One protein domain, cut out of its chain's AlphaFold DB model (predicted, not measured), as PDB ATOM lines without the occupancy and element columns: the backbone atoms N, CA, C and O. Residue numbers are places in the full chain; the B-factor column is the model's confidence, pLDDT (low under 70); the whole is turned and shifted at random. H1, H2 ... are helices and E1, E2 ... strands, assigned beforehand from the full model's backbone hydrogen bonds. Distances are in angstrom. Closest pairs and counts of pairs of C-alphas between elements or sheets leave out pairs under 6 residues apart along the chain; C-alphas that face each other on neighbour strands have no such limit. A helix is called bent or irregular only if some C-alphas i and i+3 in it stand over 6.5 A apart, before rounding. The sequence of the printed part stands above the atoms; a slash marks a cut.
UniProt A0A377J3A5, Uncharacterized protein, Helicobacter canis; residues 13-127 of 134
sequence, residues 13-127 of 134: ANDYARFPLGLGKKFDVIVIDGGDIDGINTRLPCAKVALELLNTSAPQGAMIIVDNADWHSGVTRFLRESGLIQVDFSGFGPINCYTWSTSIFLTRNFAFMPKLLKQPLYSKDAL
ATOM      1  N   ALA A  13      -5.289  12.411  41.945       59.38
ATOM      2  CA  ALA A  13      -4.052  11.653  41.765       59.38
ATOM      3  C   ALA A  13      -4.305  10.183  41.386       59.38
ATOM      4  O   ALA A  13      -3.632   9.629  40.511       59.38
ATOM      5  N   ASN A  14      -5.279   9.539  42.030       65.44
ATOM      6  CA  ASN A  14      -5.601   8.141  41.771       65.44
ATOM      7  C   ASN A  14      -6.381   7.992  40.458       65.44
ATOM      8  O   ASN A  14      -6.110   7.083  39.672       65.44
ATOM      9  N   ASP A  15      -7.281   8.931  40.168       77.06
ATOM     10  CA  ASP A  15      -8.016   8.946  38.904       77.06
ATOM     11  C   ASP A  15      -7.109   9.211  37.699       77.06
ATOM     12  O   ASP A  15      -7.268   8.571  36.656       77.06
ATOM     13  N   TYR A  16      -6.087  10.056  37.857       84.56
ATOM     14  CA  TYR A  16      -5.058  10.249  36.837       84.56
ATOM     15  C   TYR A  16      -4.351   8.943  36.467       84.56
ATOM     16  O   TYR A  16      -4.319   8.558  35.297       84.56
ATOM     17  N   ALA A  17      -3.817   8.228  37.463       89.31
ATOM     18  CA  ALA A  17      -3.073   6.996  37.221       89.31
ATOM     19  C   ALA A  17      -3.966   5.869  36.684       89.31
ATOM     20  O   ALA A  17      -3.507   5.050  35.889       89.31
ATOM     21  N   ARG A  18      -5.233   5.812  37.112       91.06
ATOM     22  CA  ARG A  18      -6.173   4.731  36.781       91.06
ATOM     23  C   ARG A  18      -6.925   4.939  35.475       91.06
ATOM     24  O   ARG A  18      -7.463   3.961  34.963       91.06
ATOM     25  N   PHE A  19      -6.943   6.147  34.909       89.44
ATOM     26  CA  PHE A  19      -7.630   6.429  33.643       89.44
ATOM     27  C   PHE A  19      -7.362   5.375  32.543       89.44
ATOM     28  O   PHE A  19      -8.331   4.885  31.952       89.44
ATOM     29  N   PRO A  20      -6.111   4.930  32.295       92.12
ATOM     30  CA  PRO A  20      -5.831   3.940  31.256       92.12
ATOM     31  C   PRO A  20      -6.474   2.562  31.491       92.12
ATOM     32  O   PRO A  20      -6.705   1.839  30.523       92.12
ATOM     33  N   LEU A  21      -6.821   2.197  32.736       93.19
ATOM     34  CA  LEU A  21      -7.529   0.941  33.041       93.19
ATOM     35  C   LEU A  21      -8.905   0.895  32.366       93.19
ATOM     36  O   LEU A  21      -9.325  -0.157  31.883       93.19
ATOM     37  N   GLY A  22      -9.582   2.044  32.271       91.62
ATOM     38  CA  GLY A  22     -10.894   2.165  31.631       91.62
ATOM     39  C   GLY A  22     -10.882   1.874  30.128       91.62
ATOM     40  O   GLY A  22     -11.937   1.660  29.538       91.62
ATOM     41  N   LEU A  23      -9.703   1.822  29.497       92.94
ATOM     42  CA  LEU A  23      -9.567   1.489  28.079       92.94
ATOM     43  C   LEU A  23      -9.736  -0.011  27.800       92.94
ATOM     44  O   LEU A  23      -9.908  -0.377  26.638       92.94
ATOM     45  N   GLY A  24      -9.663  -0.872  28.826       94.50
ATOM     46  CA  GLY A  24      -9.862  -2.319  28.688       94.50
ATOM     47  C   GLY A  24      -8.865  -2.999  27.740       94.50
ATOM     48  O   GLY A  24      -9.205  -3.985  27.089       94.50
ATOM     49  N   LYS A  25      -7.650  -2.451  27.609       95.75
ATOM     50  CA  LYS A  25      -6.606  -2.910  26.679       95.75
ATOM     51  C   LYS A  25      -5.271  -3.073  27.392       95.75
ATOM     52  O   LYS A  25      -5.016  -2.394  28.377       95.75
ATOM     53  N   LYS A  26      -4.415  -3.946  26.861       97.88
ATOM     54  CA  LYS A  26      -2.987  -3.999  27.200       97.88
ATOM     55  C   LYS A  26      -2.176  -3.249  26.144       97.88
ATOM     56  O   LYS A  26      -2.654  -3.070  25.022       97.88
ATOM     57  N   PHE A  27      -0.964  -2.834  26.495       98.25
ATOM     58  CA  PHE A  27      -0.097  -2.040  25.626       98.25
ATOM     59  C   PHE A  27       1.307  -2.637  25.536       98.25
ATOM     60  O   PHE A  27       1.875  -3.055  26.546       98.25
ATOM     61  N   ASP A  28       1.878  -2.631  24.333       98.12
ATOM     62  CA  ASP A  28       3.268  -3.051  24.096       98.12
ATOM     63  C   ASP A  28       4.265  -1.952  24.491       98.12
ATOM     64  O   ASP A  28       5.422  -2.226  24.796       98.12
ATOM     65  N   VAL A  29       3.816  -0.693  24.494       97.69
ATOM     66  CA  VAL A  29       4.606   0.476  24.887       97.69
ATOM     67  C   VAL A  29       3.775   1.350  25.811       97.69
ATOM     68  O   VAL A  29       2.682   1.779  25.443       97.69
ATOM     69  N   ILE A  30       4.311   1.637  26.994       98.06
ATOM     70  CA  ILE A  30       3.714   2.552  27.968       98.06
ATOM     71  C   ILE A  30       4.743   3.625  28.312       98.06
ATOM     72  O   ILE A  30       5.907   3.313  28.541       98.06
ATOM     73  N   VAL A  31       4.319   4.885  28.361       97.56
ATOM     74  CA  VAL A  31       5.164   6.013  28.775       97.56
ATOM     75  C   VAL A  31       4.588   6.600  30.057       97.56
ATOM     76  O   VAL A  31       3.403   6.921  30.114       97.56
ATOM     77  N   ILE A  32       5.425   6.720  31.082       95.19
ATOM     78  CA  ILE A  32       5.129   7.390  32.344       95.19
ATOM     79  C   ILE A  32       5.866   8.725  32.318       95.19
ATOM     80  O   ILE A  32       7.042   8.791  32.662       95.19
ATOM     81  N   ASP A  33       5.139   9.760  31.911       91.38
ATOM     82  CA  ASP A  33       5.541  11.175  31.946       91.38
ATOM     83  C   ASP A  33       4.557  11.959  32.838       91.38
ATOM     84  O   ASP A  33       4.032  13.020  32.509       91.38
ATOM     85  N   GLY A  34       4.163  11.322  33.943       79.38
ATOM     86  CA  GLY A  34       3.236  11.892  34.912       79.38
ATOM     87  C   GLY A  34       3.969  12.718  35.954       79.38
ATOM     88  O   GLY A  34       4.966  12.260  36.514       79.38
ATOM     89  N   GLY A  35       3.466  13.924  36.212       77.75
ATOM     90  CA  GLY A  35       3.954  14.811  37.266       77.75
ATOM     91  C   GLY A  35       3.162  14.695  38.570       77.75
ATOM     92  O   GLY A  35       2.368  13.772  38.780       77.75
ATOM     93  N   ASP A  36       3.377  15.662  39.453       81.12
ATOM     94  CA  ASP A  36       2.607  15.798  40.686       81.12
ATOM     95  C   ASP A  36       1.212  16.374  40.395       81.12
ATOM     96  O   ASP A  36       1.054  17.262  39.555       81.12
ATOM     97  N   ILE A  37       0.201  15.895  41.120       80.69
ATOM     98  CA  ILE A  37      -1.157  16.454  41.124       80.69
ATOM     99  C   ILE A  37      -1.438  16.925  42.543       80.69
ATOM    100  O   ILE A  37      -1.361  16.133  43.476       80.69
ATOM    101  N   ASP A  38      -1.690  18.224  42.711       82.62
ATOM    102  CA  ASP A  38      -1.910  18.862  44.017       82.62
ATOM    103  C   ASP A  38      -0.793  18.571  45.043       82.62
ATOM    104  O   ASP A  38      -1.033  18.386  46.235       82.62
ATOM    105  N   GLY A  39       0.458  18.508  44.569       76.69
ATOM    106  CA  GLY A  39       1.635  18.198  45.394       76.69
ATOM    107  C   GLY A  39       1.799  16.714  45.739       76.69
ATOM    108  O   GLY A  39       2.702  16.358  46.497       76.69
ATOM    109  N   ILE A  40       0.954  15.838  45.190       78.31
ATOM    110  CA  ILE A  40       1.048  14.387  45.349       78.31
ATOM    111  C   ILE A  40       1.720  13.793  44.119       78.31
ATOM    112  O   ILE A  40       1.215  13.893  42.999       78.31
ATOM    113  N   ASN A  41       2.839  13.107  44.334       81.75
ATOM    114  CA  ASN A  41       3.534  12.420  43.260       81.75
ATOM    115  C   ASN A  41       2.762  11.200  42.754       81.75
ATOM    116  O   ASN A  41       2.488  10.258  43.503       81.75
ATOM    117  N   THR A  42       2.462  11.188  41.456       88.31
ATOM    118  CA  THR A  42       1.631  10.146  40.840       88.31
ATOM    119  C   THR A  42       2.431   9.018  40.189       88.31
ATOM    120  O   THR A  42       1.850   7.998  39.815       88.31
ATOM    121  N   ARG A  43       3.766   9.116  40.100       89.81
ATOM    122  CA  ARG A  43       4.578   8.177  39.305       89.81
ATOM    123  C   ARG A  43       4.553   6.744  39.819       89.81
ATOM    124  O   ARG A  43       4.505   5.823  39.010       89.81
ATOM    125  N   LEU A  44       4.554   6.520  41.136       91.25
ATOM    126  CA  LEU A  44       4.447   5.157  41.676       91.25
ATOM    127  C   LEU A  44       3.059   4.533  41.414       91.25
ATOM    128  O   LEU A  44       3.018   3.396  40.938       91.25
ATOM    129  N   PRO A  45       1.931   5.229  41.662       91.75
ATOM    130  CA  PRO A  45       0.620   4.802  41.172       91.75
ATOM    131  C   PRO A  45       0.595   4.507  39.664       91.75
ATOM    132  O   PRO A  45       0.147   3.430  39.266       91.75
ATOM    133  N   CYS A  46       1.143   5.401  38.832       94.38
ATOM    134  CA  CYS A  46       1.246   5.194  37.387       94.38
ATOM    135  C   CYS A  46       2.058   3.943  37.043       94.38
ATOM    136  O   CYS A  46       1.646   3.182  36.179       94.38
ATOM    137  N   ALA A  47       3.169   3.681  37.733       95.25
ATOM    138  CA  ALA A  47       3.998   2.501  37.497       95.25
ATOM    139  C   ALA A  47       3.278   1.195  37.843       95.25
ATOM    140  O   ALA A  47       3.411   0.212  37.115       95.25
ATOM    141  N   LYS A  48       2.473   1.182  38.911       95.69
ATOM    142  CA  LYS A  48       1.637   0.024  39.262       95.69
ATOM    143  C   LYS A  48       0.598  -0.261  38.178       95.69
ATOM    144  O   LYS A  48       0.480  -1.402  37.740       95.69
ATOM    145  N   VAL A  49      -0.106   0.774  37.714       96.38
ATOM    146  CA  VAL A  49      -1.090   0.641  36.628       96.38
ATOM    147  C   VAL A  49      -0.411   0.267  35.309       96.38
ATOM    148  O   VAL A  49      -0.904  -0.596  34.588       96.38
ATOM    149  N   ALA A  50       0.746   0.851  35.002       97.12
ATOM    150  CA  ALA A  50       1.519   0.520  33.811       97.12
ATOM    151  C   ALA A  50       1.938  -0.952  33.806       97.12
ATOM    152  O   ALA A  50       1.779  -1.622  32.791       97.12
ATOM    153  N   LEU A  51       2.410  -1.479  34.941       98.00
ATOM    154  CA  LEU A  51       2.759  -2.892  35.061       98.00
ATOM    155  C   LEU A  51       1.537  -3.798  34.860       98.00
ATOM    156  O   LEU A  51       1.646  -4.824  34.195       98.00
ATOM    157  N   GLU A  52       0.371  -3.410  35.384       97.69
ATOM    158  CA  GLU A  52      -0.879  -4.130  35.131       97.69
ATOM    159  C   GLU A  52      -1.224  -4.117  33.639       97.69
ATOM    160  O   GLU A  52      -1.593  -5.148  33.087       97.69
ATOM    161  N   LEU A  53      -1.101  -2.975  32.967       98.31
ATOM    162  CA  LEU A  53      -1.493  -2.792  31.570       98.31
ATOM    163  C   LEU A  53      -0.448  -3.257  30.546       98.31
ATOM    164  O   LEU A  53      -0.750  -3.291  29.351       98.31
ATOM    165  N   LEU A  54       0.750  -3.636  30.986       98.50
ATOM    166  CA  LEU A  54       1.822  -4.095  30.112       98.50
ATOM    167  C   LEU A  54       1.433  -5.404  29.416       98.50
ATOM    168  O   LEU A  54       1.027  -6.377  30.055       98.50
ATOM    169  N   ASN A  55       1.576  -5.452  28.092       98.06
ATOM    170  CA  ASN A  55       1.309  -6.655  27.312       98.06
ATOM    171  C   ASN A  55       2.480  -7.648  27.401       98.06
ATOM    172  O   ASN A  55       3.284  -7.783  26.482       98.06
ATOM    173  N   THR A  56       2.581  -8.377  28.510       95.44
ATOM    174  CA  THR A  56       3.658  -9.361  28.729       95.44
ATOM    175  C   THR A  56       3.595 -10.576  27.795       95.44
ATOM    176  O   THR A  56       4.581 -11.298  27.675       95.44
ATOM    177  N   SER A  57       2.472 -10.776  27.099       95.50
ATOM    178  CA  SER A  57       2.280 -11.832  26.098       95.50
ATOM    179  C   SER A  57       2.648 -11.398  24.673       95.50
ATOM    180  O   SER A  57       2.528 -12.200  23.746       95.50
ATOM    181  N   ALA A  58       3.067 -10.144  24.469       96.19
ATOM    182  CA  ALA A  58       3.489  -9.650  23.164       96.19
ATOM    183  C   ALA A  58       4.674 -10.482  22.625       96.19
ATOM    184  O   ALA A  58       5.690 -10.606  23.318       96.19
ATOM    185  N   PRO A  59       4.603 -11.030  21.392       95.38
ATOM    186  CA  PRO A  59       5.665 -11.878  20.844       95.38
ATOM    187  C   PRO A  59       7.034 -11.194  20.761       95.38
ATOM    188  O   PRO A  59       8.054 -11.840  20.977       95.38
ATOM    189  N   GLN A  60       7.051  -9.887  20.484       96.12
ATOM    190  CA  GLN A  60       8.266  -9.064  20.401       96.12
ATOM    191  C   GLN A  60       8.624  -8.396  21.740       96.12
ATOM    192  O   GLN A  60       9.480  -7.515  21.788       96.12
ATOM    193  N   GLY A  61       7.963  -8.806  22.821       97.62
ATOM    194  CA  GLY A  61       8.060  -8.182  24.129       97.62
ATOM    195  C   GLY A  61       7.298  -6.866  24.228       97.62
ATOM    196  O   GLY A  61       6.544  -6.492  23.336       97.62
ATOM    197  N   ALA A  62       7.481  -6.186  25.351       98.38
ATOM    198  CA  ALA A  62       6.861  -4.907  25.655       98.38
ATOM    199  C   ALA A  62       7.819  -4.048  26.488       98.38
ATOM    200  O   ALA A  62       8.807  -4.551  27.036       98.38
ATOM    201  N   MET A  63       7.533  -2.753  26.593       98.38
ATOM    202  CA  MET A  63       8.356  -1.823  27.357       98.38
ATOM    203  C   MET A  63       7.559  -0.749  28.096       98.38
ATOM    204  O   MET A  63       6.496  -0.312  27.652       98.38
ATOM    205  N   ILE A  64       8.134  -0.285  29.206       98.44
ATOM    206  CA  ILE A  64       7.707   0.904  29.946       98.44
ATOM    207  C   ILE A  64       8.844   1.926  29.889       98.44
ATOM    208  O   ILE A  64       9.983   1.592  30.202       98.44
ATOM    209  N   ILE A  65       8.546   3.164  29.513       98.25
ATOM    210  CA  ILE A  65       9.472   4.301  29.565       98.25
ATOM    211  C   ILE A  65       9.079   5.171  30.756       98.25
ATOM    212  O   ILE A  65       7.901   5.486  30.909       98.25
ATOM    213  N   VAL A  66      10.039   5.557  31.591       96.25
ATOM    214  CA  VAL A  66       9.822   6.447  32.737       96.25
ATOM    215  C   VAL A  66      10.648   7.709  32.547       96.25
ATOM    216  O   VAL A  66      11.877   7.636  32.524       96.25
ATOM    217  N   ASP A  67       9.966   8.848  32.446       93.06
ATOM    218  CA  ASP A  67      10.579  10.172  32.381       93.06
ATOM    219  C   ASP A  67      10.027  11.056  33.520       93.06
ATOM    220  O   ASP A  67       8.817  11.170  33.727       93.06
ATOM    221  N   ASN A  68      10.837  11.650  34.394       91.19
ATOM    222  CA  ASN A  68      12.270  11.505  34.641       91.19
ATOM    223  C   ASN A  68      12.473  10.481  35.776       91.19
ATOM    224  O   ASN A  68      11.970  10.648  36.891       91.19
ATOM    225  N   ALA A  69      13.156   9.378  35.490       91.62
ATOM    226  CA  ALA A  69      13.275   8.216  36.368       91.62
ATOM    227  C   ALA A  69      14.152   8.454  37.609       91.62
ATOM    228  O   ALA A  69      13.941   7.827  38.652       91.62
ATOM    229  N   ASP A  70      15.113   9.372  37.522       89.56
ATOM    230  CA  ASP A  70      16.014   9.759  38.609       89.56
ATOM    231  C   ASP A  70      15.301  10.483  39.758       89.56
ATOM    232  O   ASP A  70      15.763  10.424  40.897       89.56
ATOM    233  N   TRP A  71      14.134  11.087  39.510       86.12
ATOM    234  CA  TRP A  71      13.382  11.784  40.557       86.12
ATOM    235  C   TRP A  71      12.809  10.823  41.608       86.12
ATOM    236  O   TRP A  71      12.548  11.229  42.741       86.12
ATOM    237  N   HIS A  72      12.612   9.541  41.263       79.50
ATOM    238  CA  HIS A  72      11.963   8.572  42.152       79.50
ATOM    239  C   HIS A  72      12.576   7.172  42.054       79.50
ATOM    240  O   HIS A  72      12.054   6.275  41.386       79.50
ATOM    241  N   SER A  73      13.622   6.928  42.842       77.69
ATOM    242  CA  SER A  73      14.279   5.613  42.937       77.69
ATOM    243  C   SER A  73      13.340   4.466  43.353       77.69
ATOM    244  O   SER A  73      13.575   3.310  43.001       77.69
ATOM    245  N   GLY A  74      12.245   4.763  44.063       89.94
ATOM    246  CA  GLY A  74      11.219   3.776  44.418       89.94
ATOM    247  C   GLY A  74      10.459   3.216  43.210       89.94
ATOM    248  O   GLY A  74      10.121   2.034  43.197       89.94
ATOM    249  N   VAL A  75      10.239   4.033  42.174       93.19
ATOM    250  CA  VAL A  75       9.545   3.623  40.942       93.19
ATOM    251  C   VAL A  75      10.411   2.655  40.147       93.19
ATOM    252  O   VAL A  75       9.962   1.570  39.781       93.19
ATOM    253  N   THR A  76      11.677   3.017  39.931       94.94
ATOM    254  CA  THR A  76      12.617   2.184  39.171       94.94
ATOM    255  C   THR A  76      12.925   0.879  39.896       94.94
ATOM    256  O   THR A  76      12.978  -0.179  39.271       94.94
ATOM    257  N   ARG A  77      13.036   0.915  41.232       96.12
ATOM    258  CA  ARG A  77      13.134  -0.291  42.058       96.12
ATOM    259  C   ARG A  77      11.927  -1.209  41.867       96.12
ATOM    260  O   ARG A  77      12.135  -2.387  41.598       96.12
ATOM    261  N   PHE A  78      10.706  -0.685  41.976       97.38
ATOM    262  CA  PHE A  78       9.477  -1.467  41.810       97.38
ATOM    263  C   PHE A  78       9.420  -2.167  40.442       97.38
ATOM    264  O   PHE A  78       9.184  -3.371  40.374       97.38
ATOM    265  N   LEU A  79       9.706  -1.438  39.359       97.69
ATOM    266  CA  LEU A  79       9.707  -1.993  38.000       97.69
ATOM    267  C   LEU A  79      10.847  -3.001  37.766       97.69
ATOM    268  O   LEU A  79      10.689  -3.975  37.034       97.69
ATOM    269  N   ARG A  80      12.005  -2.813  38.404       96.94
ATOM    270  CA  ARG A  80      13.099  -3.793  38.355       96.94
ATOM    271  C   ARG A  80      12.745  -5.073  39.117       96.94
ATOM    272  O   ARG A  80      13.013  -6.170  38.633       96.94
ATOM    273  N   GLU A  81      12.126  -4.943  40.289       98.19
ATOM    274  CA  GLU A  81      11.668  -6.071  41.113       98.19
ATOM    275  C   GLU A  81      10.531  -6.863  40.443       98.19
ATOM    276  O   GLU A  81      10.389  -8.054  40.711       98.19
ATOM    277  N   SER A  82       9.794  -6.271  39.494       97.75
ATOM    278  CA  SER A  82       8.820  -6.994  38.661       97.75
ATOM    279  C   SER A  82       9.452  -7.812  37.523       97.75
ATOM    280  O   SER A  82       8.746  -8.305  36.645       97.75
ATOM    281  N   GLY A  83      10.779  -7.949  37.503       97.50
ATOM    282  CA  GLY A  83      11.499  -8.804  36.563       97.50
ATOM    283  C   GLY A  83      11.836  -8.154  35.222       97.50
ATOM    284  O   GLY A  83      12.406  -8.835  34.366       97.50
ATOM    285  N   LEU A  84      11.559  -6.862  35.031       98.44
ATOM    286  CA  LEU A  84      11.923  -6.129  33.814       98.44
ATOM    287  C   LEU A  84      13.434  -5.825  33.767       98.44
ATOM    288  O   LEU A  84      14.113  -5.769  34.793       98.44
ATOM    289  N   ILE A  85      13.976  -5.656  32.560       98.38
ATOM    290  CA  ILE A  85      15.350  -5.188  32.326       98.38
ATOM    291  C   ILE A  85      15.332  -3.664  32.318       98.38
ATOM    292  O   ILE A  85      14.664  -3.087  31.469       98.38
ATOM    293  N   GLN A  86      16.078  -3.026  33.216       98.00
ATOM    294  CA  GLN A  86      16.238  -1.573  33.237       98.00
ATOM    295  C   GLN A  86      17.443  -1.151  32.383       98.00
ATOM    296  O   GLN A  86      18.517  -1.739  32.510       98.00
ATOM    297  N   VAL A  87      17.274  -0.118  31.558       98.06
ATOM    298  CA  VAL A  87      18.357   0.600  30.872       98.06
ATOM    299  C   VAL A  87      18.147   2.094  31.091       98.06
ATOM    300  O   VAL A  87      17.048   2.601  30.868       98.06
ATOM    301  N   ASP A  88      19.196   2.785  31.527       97.06
ATOM    302  CA  ASP A  88      19.147   4.205  31.868       97.06
ATOM    303  C   ASP A  88      19.792   5.057  30.770       97.06
ATOM    304  O   ASP A  88      20.872   4.740  30.269       97.06
ATOM    305  N   PHE A  89      19.140   6.167  30.435       95.31
ATOM    306  CA  PHE A  89      19.647   7.204  29.545       95.31
ATOM    307  C   PHE A  89      19.786   8.493  30.342       95.31
ATOM    308  O   PHE A  89      18.792   9.156  30.631       95.31
ATOM    309  N   SER A  90      21.017   8.842  30.702       95.62
ATOM    310  CA  SER A  90      21.321  10.073  31.432       95.62
ATOM    311  C   SER A  90      21.908  11.114  30.492       95.62
ATOM    312  O   SER A  90      22.845  10.826  29.747       95.62
ATOM    313  N   GLY A  91      21.391  12.337  30.544       93.56
ATOM    314  CA  GLY A  91      21.873  13.421  29.699       93.56
ATOM    315  C   GLY A  91      21.148  14.728  29.964       93.56
ATOM    316  O   GLY A  91      20.325  14.817  30.872       93.56
ATOM    317  N   PHE A  92      21.476  15.755  29.181       90.69
ATOM    318  CA  PHE A  92      20.755  17.021  29.240       90.69
ATOM    319  C   PHE A  92      19.328  16.833  28.756       90.69
ATOM    320  O   PHE A  92      19.089  16.332  27.656       90.69
ATOM    321  N   GLY A  93      18.396  17.280  29.583       85.00
ATOM    322  CA  GLY A  93      17.022  17.400  29.163       85.00
ATOM    323  C   GLY A  93      16.871  18.491  28.108       85.00
ATOM    324  O   GLY A  93      17.514  19.540  28.236       85.00
ATOM    325  N   PRO A  94      16.016  18.311  27.085       80.56
ATOM    326  CA  PRO A  94      15.660  19.402  26.192       80.56
ATOM    327  C   PRO A  94      15.271  20.638  27.004       80.56
ATOM    328  O   PRO A  94      14.661  20.508  28.067       80.56
ATOM    329  N   ILE A  95      15.650  21.819  26.512       85.56
ATOM    330  CA  ILE A  95      15.354  23.148  27.081       85.56
ATOM    331  C   ILE A  95      15.841  23.417  28.519       85.56
ATOM    332  O   ILE A  95      15.601  24.507  29.035       85.56
ATOM    333  N   ASN A  96      16.539  22.481  29.163       86.56
ATOM    334  CA  ASN A  96      16.988  22.609  30.547       86.56
ATOM    335  C   ASN A  96      18.519  22.650  30.641       86.56
ATOM    336  O   ASN A  96      19.231  22.020  29.865       86.56
ATOM    337  N   CYS A  97      19.040  23.388  31.626       91.88
ATOM    338  CA  CYS A  97      20.478  23.462  31.911       91.88
ATOM    339  C   CYS A  97      20.968  22.367  32.875       91.88
ATOM    340  O   CYS A  97      22.118  22.400  33.313       91.88
ATOM    341  N   TYR A  98      20.104  21.411  33.214       90.56
ATOM    342  CA  TYR A  98      20.405  20.287  34.090       90.56
ATOM    343  C   TYR A  98      20.133  18.959  33.383       90.56
ATOM    344  O   TYR A  98      19.399  18.882  32.394       90.56
ATOM    345  N   THR A  99      20.771  17.911  33.893       93.69
ATOM    346  CA  THR A  99      20.600  16.548  33.401       93.69
ATOM    347  C   THR A  99      19.481  15.835  34.140       93.69
ATOM    348  O   THR A  99      19.266  16.099  35.322       93.69
ATOM    349  N   TRP A 100      18.846  14.877  33.480       94.06
ATOM    350  CA  TRP A 100      17.981  13.888  34.115       94.06
ATOM    351  C   TRP A 100      18.232  12.506  33.521       94.06
ATOM    352  O   TRP A 100      18.965  12.367  32.535       94.06
ATOM    353  N   SER A 101      17.626  11.483  34.120       94.88
ATOM    354  CA  SER A 101      17.637  10.130  33.572       94.88
ATOM    355  C   SER A 101      16.250   9.748  33.090       94.88
ATOM    356  O   SER A 101      15.297   9.747  33.861       94.88
ATOM    357  N   THR A 102      16.139   9.345  31.832       95.19
ATOM    358  CA  THR A 102      14.985   8.584  31.350       95.19
ATOM    359  C   THR A 102      15.360   7.106  31.411       95.19
ATOM    360  O   THR A 102      16.413   6.717  30.909       95.19
ATOM    361  N   SER A 103      14.522   6.264  32.009       97.00
ATOM    362  CA  SER A 103      14.781   4.818  32.090       97.00
ATOM    363  C   SER A 103      13.773   4.049  31.249       97.00
ATOM    364  O   SER A 103      12.574   4.322  31.304       97.00
ATOM    365  N   ILE A 104      14.241   3.043  30.514       98.19
ATOM    366  CA  ILE A 104      13.376   2.057  29.859       98.19
ATOM    367  C   ILE A 104      13.408   0.743  30.636       98.19
ATOM    368  O   ILE A 104      14.454   0.317  31.124       98.19
ATOM    369  N   PHE A 105      12.253   0.095  30.725       98.38
ATOM    370  CA  PHE A 105      12.051  -1.197  31.365       98.38
ATOM    371  C   PHE A 105      11.486  -2.174  30.342       98.38
ATOM    372  O   PHE A 105      10.368  -1.993  29.866       98.38
ATOM    373  N   LEU A 106      12.258  -3.198  29.998       98.56
ATOM    374  CA  LEU A 106      11.961  -4.133  28.916       98.56
ATOM    375  C   LEU A 106      11.534  -5.493  29.469       98.56
ATOM    376  O   LEU A 106      12.112  -5.986  30.445       98.56
ATOM    377  N   THR A 107      10.568  -6.146  28.826       98.50
ATOM    378  CA  THR A 107      10.325  -7.573  29.074       98.50
ATOM    379  C   THR A 107      11.526  -8.411  28.618       98.50
ATOM    380  O   THR A 107      12.316  -8.009  27.766       98.50
ATOM    381  N   ARG A 108      11.690  -9.616  29.176       96.62
ATOM    382  CA  ARG A 108      12.860 -10.473  28.885       96.62
ATOM    383  C   ARG A 108      12.925 -10.970  27.438       96.62
ATOM    384  O   ARG A 108      14.003 -11.316  26.976       96.62
ATOM    385  N   ASN A 109      11.793 -10.997  26.740       97.06
ATOM    386  CA  ASN A 109      11.671 -11.372  25.332       97.06
ATOM    387  C   ASN A 109      11.695 -10.164  24.376       97.06
ATOM    388  O   ASN A 109      11.242 -10.292  23.240       97.06
ATOM    389  N   PHE A 110      12.153  -8.992  24.827       97.12
ATOM    390  CA  PHE A 110      12.149  -7.780  24.014       97.12
ATOM    391  C   PHE A 110      12.965  -7.949  22.724       97.12
ATOM    392  O   PHE A 110      14.165  -8.221  22.757       97.12
ATOM    393  N   ALA A 111      12.291  -7.773  21.590       95.56
ATOM    394  CA  ALA A 111      12.814  -7.968  20.244       95.56
ATOM    395  C   ALA A 111      12.071  -7.066  19.239       95.56
ATOM    396  O   ALA A 111      11.614  -7.517  18.186       95.56
ATOM    397  N   PHE A 112      11.890  -5.787  19.588       93.75
ATOM    398  CA  PHE A 112      11.256  -4.815  18.699       93.75
ATOM    399  C   PHE A 112      12.032  -4.683  17.391       93.75
ATOM    400  O   PHE A 112      13.237  -4.438  17.384       93.75
ATOM    401  N   MET A 113      11.310  -4.796  16.279       89.44
ATOM    402  CA  MET A 113      11.879  -4.571  14.959       89.44
ATOM    403  C   MET A 113      11.764  -3.090  14.598       89.44
ATOM    404  O   MET A 113      10.692  -2.500  14.762       89.44
ATOM    405  N   PRO A 114      12.838  -2.469  14.088       86.75
ATOM    406  CA  PRO A 114      12.757  -1.097  13.624       86.75
ATOM    407  C   PRO A 114      11.775  -1.004  12.453       86.75
ATOM    408  O   PRO A 114      11.709  -1.884  11.595       86.75
ATOM    409  N   LYS A 115      11.021   0.098  12.390       83.62
ATOM    410  CA  LYS A 115      10.081   0.347  11.284       83.62
ATOM    411  C   LYS A 115      10.795   0.526   9.936       83.62
ATOM    412  O   LYS A 115      10.204   0.289   8.888       83.62
ATOM    413  N   LEU A 116      12.041   0.993   9.971       85.25
ATOM    414  CA  LEU A 116      12.869   1.269   8.801       85.25
ATOM    415  C   LEU A 116      14.098   0.362   8.806       85.25
ATOM    416  O   LEU A 116      14.593  -0.010   9.867       85.25
ATOM    417  N   LEU A 117      14.626   0.076   7.615       82.94
ATOM    418  CA  LEU A 117      15.822  -0.754   7.435       82.94
ATOM    419  C   LEU A 117      17.112  -0.084   7.948       82.94
ATOM    420  O   LEU A 117      18.094  -0.778   8.190       82.94
ATOM    421  N   LYS A 118      17.115   1.247   8.119       80.00
ATOM    422  CA  LYS A 118      18.265   2.034   8.592       80.00
ATOM    423  C   LYS A 118      17.942   2.712   9.928       80.00
ATOM    424  O   LYS A 118      17.007   3.506  10.010       80.00
ATOM    425  N   GLN A 119      18.730   2.393  10.952       81.06
ATOM    426  CA  GLN A 119      18.746   3.018  12.279       81.06
ATOM    427  C   GLN A 119      20.203   3.056  12.798       81.06
ATOM    428  O   GLN A 119      20.963   2.143  12.465       81.06
ATOM    429  N   PRO A 120      20.598   4.054  13.613       81.44
ATOM    430  CA  PRO A 120      19.817   5.242  13.955       81.44
ATOM    431  C   PRO A 120      19.654   6.175  12.746       81.44
ATOM    432  O   PRO A 120      20.472   6.176  11.824       81.44
ATOM    433  N   LEU A 121      18.578   6.958  12.740       77.94
ATOM    434  CA  LEU A 121      18.503   8.161  11.910       77.94
ATOM    435  C   LEU A 121      19.072   9.341  12.700       77.94
ATOM    436  O   LEU A 121      19.045   9.329  13.933       77.94
ATOM    437  N   TYR A 122      19.553  10.366  11.998       76.31
ATOM    438  CA  TYR A 122      19.853  11.647  12.629       76.31
ATOM    439  C   TYR A 122      18.600  12.144  13.365       76.31
ATOM    440  O   TYR A 122      17.486  12.066  12.831       76.31
ATOM    441  N   SER A 123      18.760  12.634  14.598       70.50
ATOM    442  CA  SER A 123      17.685  13.410  15.215       70.50
ATOM    443  C   SER A 123      17.421  14.634  14.336       70.50
ATOM    444  O   SER A 123      18.327  15.112  13.654       70.50
ATOM    445  N   LYS A 124      16.193  15.168  14.343       68.75
ATOM    446  CA  LYS A 124      15.904  16.410  13.600       68.75
ATOM    447  C   LYS A 124      16.855  17.548  13.989       68.75
ATOM    448  O   LYS A 124      17.191  18.361  13.141       68.75
ATOM    449  N   ASP A 125      17.315  17.544  15.236       63.09
ATOM    450  CA  ASP A 125      18.250  18.530  15.781       63.09
ATOM    451  C   ASP A 125      19.716  18.251  15.397       63.09
ATOM    452  O   ASP A 125      20.564  19.126  15.540       63.09
ATOM    453  N   ALA A 126      20.019  17.045  14.907       67.31
ATOM    454  CA  ALA A 126      21.318  16.664  14.354       67.31
ATOM    455  C   ALA A 126      21.375  16.795  12.823       67.31
ATOM    456  O   ALA A 126      22.426  16.530  12.243       67.31
ATOM    457  N   LEU A 127      20.273  17.190  12.169       66.44
ATOM    458  CA  LEU A 127      20.294  17.515  10.746       66.44
ATOM    459  C   LEU A 127      21.155  18.760  10.557       66.44
ATOM    460  O   LEU A 127      20.827  19.846  11.048       66.44
TER     461      LEU A 127
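This is residues 13 to 127 of the 134 residues of an uncharacterized protein of Helicobacter canis (UniProt A0A377J3A5). A twisted four-stranded sheet has two helices, H2 and H3, side by side over one face, while H1 packs on H2 beyond the E1 edge. Residues 114 to 127 stick out as a free tail. The 115 printed residues hold three named helices and four named strands, ordered H1 E1 H2 E2 H3 E3 E4; the mixed sheet runs E1 E2 E4 E3. The class is mixed, helices and strands, with under half of the residues in named elements. The whole is compact, radius of gyration of the C-alphas 15.2 A, spanning 41 by 40 by 25 A.

H1, residues 13 to 23, begins at C-alpha 13 (-4.052, 11.653, 41.765), spans 17.9 A and is irregular: C-alphas 17 and 20 are 7.2 A apart. E1 is residues 29 to 32, H2 43 to 53 (14.7 A), E2 63 to 66 and H3 73 to 81 (12.1 A). E3, residues 85 to 92, spans 23.1 A; E4, residues 99 to 106, spans 22.9 A and ends at C-alpha 106 (11.961, -4.133, 28.916).

H1 touches H2, closest C-alphas Ala 17 and Cys 46, 4.7 A. E1 and E2 are parallel, N 32 to O 65 2.8 A; E1, H2, E2 form a strand-helix-strand unit, two parallel neighbours joined through a helix, its crossover right-handed. H2 and H3 are on the same face, making two layers, helices over a sheet; they touch at Leu 44 and Val 75, closest C-alphas, 5.4 A. E2, H3, E3 form a split unit, E4 between its strands, also right-handed. E2 and E4 are antiparallel, N 66 to O 103 2.8 A; E3 and E4 form a hairpin, N 87 to O 104 2.9 A. H2 and H3 have every O i to N i+4 pair within hydrogen-bond range; H1 has 3 of 7, and 5 of 8 O i to N i+3.

The C-alphas of Asp 38 and Leu 117, the two farthest apart, are 45.1 A apart. The printed part has no cut, and no link between named elements is long. Residues 13 to 14 and 124 to 127 have pLDDT under 70.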